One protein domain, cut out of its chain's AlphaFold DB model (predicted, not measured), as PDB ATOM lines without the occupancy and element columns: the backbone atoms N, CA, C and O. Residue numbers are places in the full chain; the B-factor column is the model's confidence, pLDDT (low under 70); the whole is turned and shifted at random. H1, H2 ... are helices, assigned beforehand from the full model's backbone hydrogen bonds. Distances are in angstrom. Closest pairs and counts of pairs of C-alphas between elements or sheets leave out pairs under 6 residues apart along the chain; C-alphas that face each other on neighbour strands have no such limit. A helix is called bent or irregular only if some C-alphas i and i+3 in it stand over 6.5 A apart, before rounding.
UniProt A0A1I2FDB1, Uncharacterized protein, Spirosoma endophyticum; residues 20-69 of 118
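Overview. This is residues 20 to 69 of the 118 residues of an uncharacterized protein of Spirosoma endophyticum (UniProt A0A1I2FDB1). Three short helices are strung along the chain like beads, with no contact between any two of them, and together they make an open, three-sided frame with an empty middle. H2, the longest helix, sits at one corner; residues 28 to 35 run from it to H1 at the end of one side, and residues 47 to 59 cross over to H3, which makes the opposite side. The printed part has 50 residues with three named helices, in the order H1, H2, H3, and no named strand; the class is all helix, with 27 of the 50 residues in helices. The whole is extended, with a radius of gyration of the C-alphas of 15.7 A, and its C-alphas span 37 by 29 by 18 A along their three main axes.

Arrangement. H2, residues 36 to 46, is the longest helix by residues, and it touches no helix. H1, residues 20 to 27, comes before it and is apart from it, with no C-alpha of the one within 8 A of the other. H3, residues 60 to 67, comes after H2 and is apart from it by the same measure. H1 and H3 are apart too. Residues 23 to 29, 34 to 40 and 43 to 69 stand free, with no C-alpha 8 or more residues away along the chain within 10 A. In H1, H2 and H3 every pair of backbone O of residue i and N of residue i+4 is within hydrogen-bond range.

Along the chain. H2 runs from Asp 36, C-alpha at (118.999, 75.605, 88.457), to Asn 46, C-alpha at (107.654, 85.596, 90.876), and measures 15.3 A from first to last C-alpha. H1 runs from Ser 20, C-alpha at (132.573, 93.311, 92.604), to Val 27, over 10.7 A. H3 runs from Pro 60 to Thr 67, C-alpha at (121.254, 103.432, 69.347), over 11.1 A. None of the three helices is bent or irregular.

Size, cuts and confidence. The two C-alphas farthest apart are those of Asp 37 and Ala 69, at 41.4 A, and the first and last printed C-alphas, of Ser 20 and Ala 69, are 31.1 A apart. The link from H2 to H3 is long, with 13 residues, 47 to 59, whose C-alphas lie 9 to 16 A from the mean of the C-alphas. The link from H1 to H2 is short, with 8 residues. The printed part has no cut. The mean pLDDT of the printed part is 80.6, and residue 48 and residues 66 to 69 are under 70; the mean for H3 is 73.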
ATOM      1  N   SER A  20     132.779  92.118  91.773       87.12
ATOM      2  CA  SER A  20     132.573  93.311  92.604       87.12
ATOM      3  C   SER A  20     131.110  93.755  92.598       87.12
ATOM      4  O   SER A  20     130.550  94.086  93.649       87.12
ATOM      5  N   LEU A  21     130.465  93.684  91.431       86.62
ATOM      6  CA  LEU A  21     129.052  94.004  91.277       86.62
ATOM      7  C   LEU A  21     128.189  93.014  92.063       86.62
ATOM      8  O   LEU A  21     127.351  93.437  92.861       86.62
ATOM      9  N   ILE A  22     128.446  91.712  91.913       85.19
ATOM     10  CA  ILE A  22     127.712  90.655  92.627       85.19
ATOM     11  C   ILE A  22     127.829  90.849  94.142       85.19
ATOM     12  O   ILE A  22     126.828  90.787  94.858       85.19
ATOM     13  N   TRP A  23     129.037  91.122  94.640       87.31
ATOM     14  CA  TRP A  23     129.260  91.353  96.065       87.31
ATOM     15  C   TRP A  23     128.486  92.569  96.583       87.31
ATOM     16  O   TRP A  23     127.824  92.473  97.617       87.31
ATOM     17  N   SER A  24     128.511  93.687  95.850       91.69
ATOM     18  CA  SER A  24     127.787  94.899  96.252       91.69
ATOM     19  C   SER A  24     126.281  94.648  96.385       91.69
ATOM     20  O   SER A  24     125.666  95.047  97.373       91.69
ATOM     21  N   LEU A  25     125.698  93.893  95.451       89.44
ATOM     22  CA  LEU A  25     124.280  93.539  95.458       89.44
ATOM     23  C   LEU A  25     123.940  92.622  96.642       89.44
ATOM     24  O   LEU A  25     122.960  92.877  97.345       89.44
ATOM     25  N   LYS A  26     124.786  91.623  96.930       87.75
ATOM     26  CA  LYS A  26     124.616  90.734  98.095       87.75
ATOM     27  C   LYS A  26     124.672  91.504  99.422       87.75
ATOM     28  O   LYS A  26     123.837  91.274 100.293       87.75
ATOM     29  N   VAL A  27     125.595  92.461  99.571       92.06
ATOM     30  CA  VAL A  27     125.684  93.323 100.771       92.06
ATOM     31  C   VAL A  27     124.426  94.175 100.963       92.06
ATOM     32  O   VAL A  27     124.012  94.415 102.096       92.06
ATOM     33  N   HIS A  28     123.785  94.593  99.873       91.56
ATOM     34  CA  HIS A  28     122.528  95.341  99.907       91.56
ATOM     35  C   HIS A  28     121.272  94.459 100.032       91.56
ATOM     36  O   HIS A  28     120.158  94.967  99.925       91.56
ATOM     37  N   GLY A  29     121.435  93.163 100.319       87.50
ATOM     38  CA  GLY A  29     120.331  92.245 100.611       87.50
ATOM     39  C   GLY A  29     119.693  91.608  99.379       87.50
ATOM     40  O   GLY A  29     118.633  90.998  99.498       87.50
ATOM     41  N   VAL A  30     120.319  91.729  98.205       85.88
ATOM     42  CA  VAL A  30     119.873  91.028  97.000       85.88
ATOM     43  C   VAL A  30     120.384  89.590  97.044       85.88
ATOM     44  O   VAL A  30     121.590  89.350  97.131       85.88
ATOM     45  N   VAL A  31     119.464  88.629  96.973       81.56
ATOM     46  CA  VAL A  31     119.775  87.198  96.903       81.56
ATOM     47  C   VAL A  31     119.537  86.728  95.477       81.56
ATOM     48  O   VAL A  31     118.466  86.960  94.918       81.56
ATOM     49  N   PHE A  32     120.548  86.086  94.896       81.50
ATOM     50  CA  PHE A  32     120.459  85.465  93.580       81.50
ATOM     51  C   PHE A  32     120.341  83.952  93.757       81.50
ATOM     52  O   PHE A  32     121.004  83.421  94.650       81.50
ATOM     53  N   PRO A  33     119.517  83.275  92.943       84.31
ATOM     54  CA  PRO A  33     119.549  81.824  92.864       84.31
ATOM     55  C   PRO A  33     120.899  81.385  92.286       84.31
ATOM     56  O   PRO A  33     121.337  81.914  91.262       84.31
ATOM     57  N   ASP A  34     121.555  80.444  92.957       81.81
ATOM     58  CA  ASP A  34     122.862  79.911  92.569       81.81
ATOM     59  C   ASP A  34     122.718  78.525  91.890       81.81
ATOM     60  O   ASP A  34     123.636  78.089  91.193       81.81
ATOM     61  N   THR A  35     121.575  77.837  92.052       89.12
ATOM     62  CA  THR A  35     121.283  76.534  91.412       89.12
ATOM     63  C   THR A  35     120.117  76.598  90.423       89.12
ATOM     64  O   THR A  35     119.230  77.440  90.548       89.12
ATOM     65  N   ASP A  36     120.081  75.676  89.454       86.12
ATOM     66  CA  ASP A  36     118.999  75.605  88.457       86.12
ATOM     67  C   ASP A  36     117.615  75.412  89.104       86.12
ATOM     68  O   ASP A  36     116.637  76.022  88.670       86.12
ATOM     69  N   ASP A  37     117.541  74.620  90.177       87.56
ATOM     70  CA  ASP A  37     116.304  74.400  90.932       87.56
ATOM     71  C   ASP A  37     115.827  75.701  91.604       87.56
ATOM     72  O   ASP A  37     114.652  76.060  91.509       87.56
ATOM     73  N   GLU A  38     116.742  76.469  92.210       86.50
ATOM     74  CA  GLU A  38     116.434  77.781  92.798       86.50
ATOM     75  C   GLU A  38     115.997  78.805  91.738       86.50
ATOM     76  O   GLU A  38     115.125  79.635  92.000       86.50
ATOM     77  N   VAL A  39     116.581  78.758  90.534       86.31
ATOM     78  CA  VAL A  39     116.171  79.615  89.411       86.31
ATOM     79  C   VAL A  39     114.728  79.310  89.017       86.31
ATOM     80  O   VAL A  39     113.942  80.234  88.786       86.31
ATOM     81  N   GLU A  40     114.366  78.033  88.941       84.94
ATOM     82  CA  GLU A  40     113.022  77.628  88.544       84.94
ATOM     83  C   GLU A  40     111.988  77.950  89.632       84.94
ATOM     84  O   GLU A  40     110.932  78.513  89.333       84.94
ATOM     85  N   GLU A  41     112.319  77.724  90.906       84.62
ATOM     86  CA  GLU A  41     111.494  78.176  92.031       84.62
ATOM     87  C   GLU A  41     111.312  79.698  92.028       84.62
ATOM     88  O   GLU A  41     110.196  80.197  92.222       84.62
ATOM     89  N   PHE A  42     112.379  80.457  91.766       84.31
ATOM     90  CA  PHE A  42     112.306  81.911  91.656       84.31
ATOM     91  C   PHE A  42     111.360  82.337  90.530       84.31
ATOM     92  O   PHE A  42     110.522  83.219  90.744       84.31
ATOM     93  N   ARG A  43     111.444  81.703  89.354       80.62
ATOM     94  CA  ARG A  43     110.541  81.978  88.228       80.62
ATOM     95  C   ARG A  43     109.097  81.687  88.591       80.62
ATOM     96  O   ARG A  43     108.267  82.570  88.412       80.62
ATOM     97  N   ILE A  44     108.793  80.505  89.124       84.88
ATOM     98  CA  ILE A  44     107.422  80.099  89.468       84.88
ATOM     99  C   ILE A  44     106.812  81.059  90.493       84.88
ATOM    100  O   ILE A  44     105.688  81.528  90.312       84.88
ATOM    101  N   ASN A  45     107.563  81.393  91.545       82.69
ATOM    102  CA  ASN A  45     107.068  82.222  92.642       82.69
ATOM    103  C   ASN A  45     106.906  83.701  92.262       82.69
ATOM    104  O   ASN A  45     106.096  84.400  92.871       82.69
ATOM    105  N   ASN A  46     107.649  84.184  91.263       77.88
ATOM    106  CA  ASN A  46     107.654  85.596  90.876       77.88
ATOM    107  C   ASN A  46     107.062  85.859  89.486       77.88
ATOM    108  O   ASN A  46     106.972  87.019  89.091       77.88
ATOM    109  N   LEU A  47     106.601  84.836  88.758       70.44
ATOM    110  CA  LEU A  47     106.095  84.967  87.385       70.44
ATOM    111  C   LEU A  47     104.953  85.982  87.262       70.44
ATOM    112  O   LEU A  47     104.864  86.696  86.272       70.44
ATOM    113  N   ALA A  48     104.091  86.061  88.280       69.38
ATOM    114  CA  ALA A  48     102.972  87.001  88.318       69.38
ATOM    115  C   ALA A  48     103.403  88.461  88.567       69.38
ATOM    116  O   ALA A  48     102.640  89.379  88.277       69.38
ATOM    117  N   SER A  49     104.604  88.665  89.112       74.31
ATOM    118  CA  SER A  49     105.169  89.975  89.459       74.31
ATOM    119  C   SER A  49     106.171  90.481  88.420       74.31
ATOM    120  O   SER A  49     106.562  91.646  88.465       74.31
ATOM    121  N   ILE A  50     106.614  89.619  87.502       75.88
ATOM    122  CA  ILE A  50     107.510  89.989  86.410       75.88
ATOM    123  C   ILE A  50     106.650  90.560  85.285       75.88
ATOM    124  O   ILE A  50     105.867  89.847  84.658       75.88
ATOM    125  N   GLU A  51     106.787  91.862  85.036       78.44
ATOM    126  CA  GLU A  51     106.131  92.487  83.892       78.44
ATOM    127  C   GLU A  51     106.628  91.848  82.585       78.44
ATOM    128  O   GLU A  51     107.830  91.584  82.438       78.44
ATOM    129  N   PRO A  52     105.726  91.583  81.622       77.94
ATOM    130  CA  PRO A  52     106.127  91.053  80.331       77.94
ATOM    131  C   PRO A  52     107.071  92.036  79.638       77.94
ATOM    132  O   PRO A  52     106.902  93.254  79.733       77.94
ATOM    133  N   LEU A  53     108.055  91.495  78.916       81.25
ATOM    134  CA  LEU A  53     108.994  92.306  78.152       81.25
ATOM    135  C   LEU A  53     108.202  93.206  77.185       81.25
ATOM    136  O   LEU A  53     107.431  92.683  76.379       81.25
ATOM    137  N   PRO A  54     108.374  94.537  77.239       83.06
ATOM    138  CA  PRO A  54     107.659  95.427  76.342       83.06
ATOM    139  C   PRO A  54     107.966  95.120  74.873       83.06
ATOM    140  O   PRO A  54     109.125  94.916  74.515       83.06
ATOM    141  N   ASP A  55     106.955  95.188  74.003       80.94
ATOM    142  CA  ASP A  55     107.082  94.848  72.574       80.94
ATOM    143  C   ASP A  55     108.215  95.606  71.867       80.94
ATOM    144  O   ASP A  55     108.879  95.091  70.970       80.94
ATOM    145  N   TYR A  56     108.487  96.841  72.294       78.25
ATOM    146  CA  TYR A  56     109.548  97.669  71.721       78.25
ATOM    147  C   TYR A  56     110.970  97.241  72.124       78.25
ATOM    148  O   TYR A  56     111.919  97.816  71.578       78.25
ATOM    149  N   LEU A  57     111.107  96.301  73.067       79.12
ATOM    150  CA  LEU A  57     112.347  95.635  73.486       79.12
ATOM    151  C   LEU A  57     112.394  94.159  73.063       79.12
ATOM    152  O   LEU A  57     113.412  93.508  73.275       79.12
ATOM    153  N   ALA A  58     111.317  93.632  72.472       81.00
ATOM    154  CA  ALA A  58     111.233  92.232  72.066       81.00
ATOM    155  C   ALA A  58     112.178  91.882  70.907       81.00
ATOM    156  O   ALA A  58     112.576  90.729  70.775       81.00
ATOM    157  N   ASP A  59     112.543  92.870  70.083       84.25
ATOM    158  CA  ASP A  59     113.534  92.722  69.019       84.25
ATOM    159  C   ASP A  59     114.869  93.371  69.432       84.25
ATOM    160  O   ASP A  59     114.985  94.606  69.421       84.25
ATOM    161  N   PRO A  60     115.898  92.567  69.763       78.12
ATOM    162  CA  PRO A  60     117.223  93.075  70.102       78.12
ATOM    163  C   PRO A  60     117.842  93.916  68.983       78.12
ATOM    164  O   PRO A  60     118.511  94.913  69.259       78.12
ATOM    165  N   MET A  61     117.600  93.565  67.714       80.62
ATOM    166  CA  MET A  61     118.179  94.282  66.574       80.62
ATOM    167  C   MET A  61     117.591  95.687  66.448       80.62
ATOM    168  O   MET A  61     118.334  96.654  66.255       80.62
ATOM    169  N   ALA A  62     116.287  95.830  66.689       77.50
ATOM    170  CA  ALA A  62     115.628  97.131  66.720       77.50
ATOM    171  C   ALA A  62     116.199  98.077  67.799       77.50
ATOM    172  O   ALA A  62     116.157  99.298  67.623       77.50
ATOM    173  N   ILE A  63     116.755  97.560  68.904       76.69
ATOM    174  CA  ILE A  63     117.410  98.373  69.947       76.69
ATOM    175  C   ILE A  63     118.753  98.924  69.446       76.69
ATOM    176  O   ILE A  63     119.057 100.110  69.630       76.69
ATOM    177  N   PHE A  64     119.551  98.089  68.778       72.56
ATOM    178  CA  PHE A  64     120.838  98.503  68.212       72.56
ATOM    179  C   PHE A  64     120.673  99.500  67.065       72.56
ATOM    180  O   PHE A  64     121.422 100.475  66.969       72.56
ATOM    181  N   ASP A  65     119.641  99.325  66.242       72.44
ATOM    182  CA  ASP A  65     119.348 100.254  65.152       72.44
ATOM    183  C   ASP A  65     118.892 101.631  65.662       72.44
ATOM    184  O   ASP A  65     119.216 102.652  65.051       72.44
ATOM    185  N   ARG A  66     118.230 101.695  66.827       67.56
ATOM    186  CA  ARG A  66     117.887 102.962  67.507       67.56
ATOM    187  C   ARG A  66     119.102 103.658  68.126       67.56
ATOM    188  O   ARG A  66     119.149 104.887  68.152       67.56
ATOM    189  N   THR A  67     120.074 102.900  68.635       58.81
ATOM    190  CA  THR A  67     121.254 103.432  69.347       58.81
ATOM    191  C   THR A  67     122.446 103.748  68.447       58.81
ATOM    192  O   THR A  67     123.344 104.469  68.880       58.81
ATOM    193  N   ARG A  68     122.401 103.400  67.153       59.06
ATOM    194  CA  ARG A  68     123.241 104.012  66.097       59.06
ATOM    195  C   ARG A  68     122.926 105.501  65.857       59.06
ATOM    196  O   ARG A  68     123.171 106.032  64.771       59.06
ATOM    197  N   ALA A  69     122.397 106.193  66.864       57.56
ATOM    198  CA  ALA A  69     122.373 107.637  66.932       57.56
ATOM    199  C   ALA A  69     123.798 108.135  66.676       57.56
ATOM    200  O   ALA A  69     124.727 107.875  67.437       57.56
TER     201      ALA A  69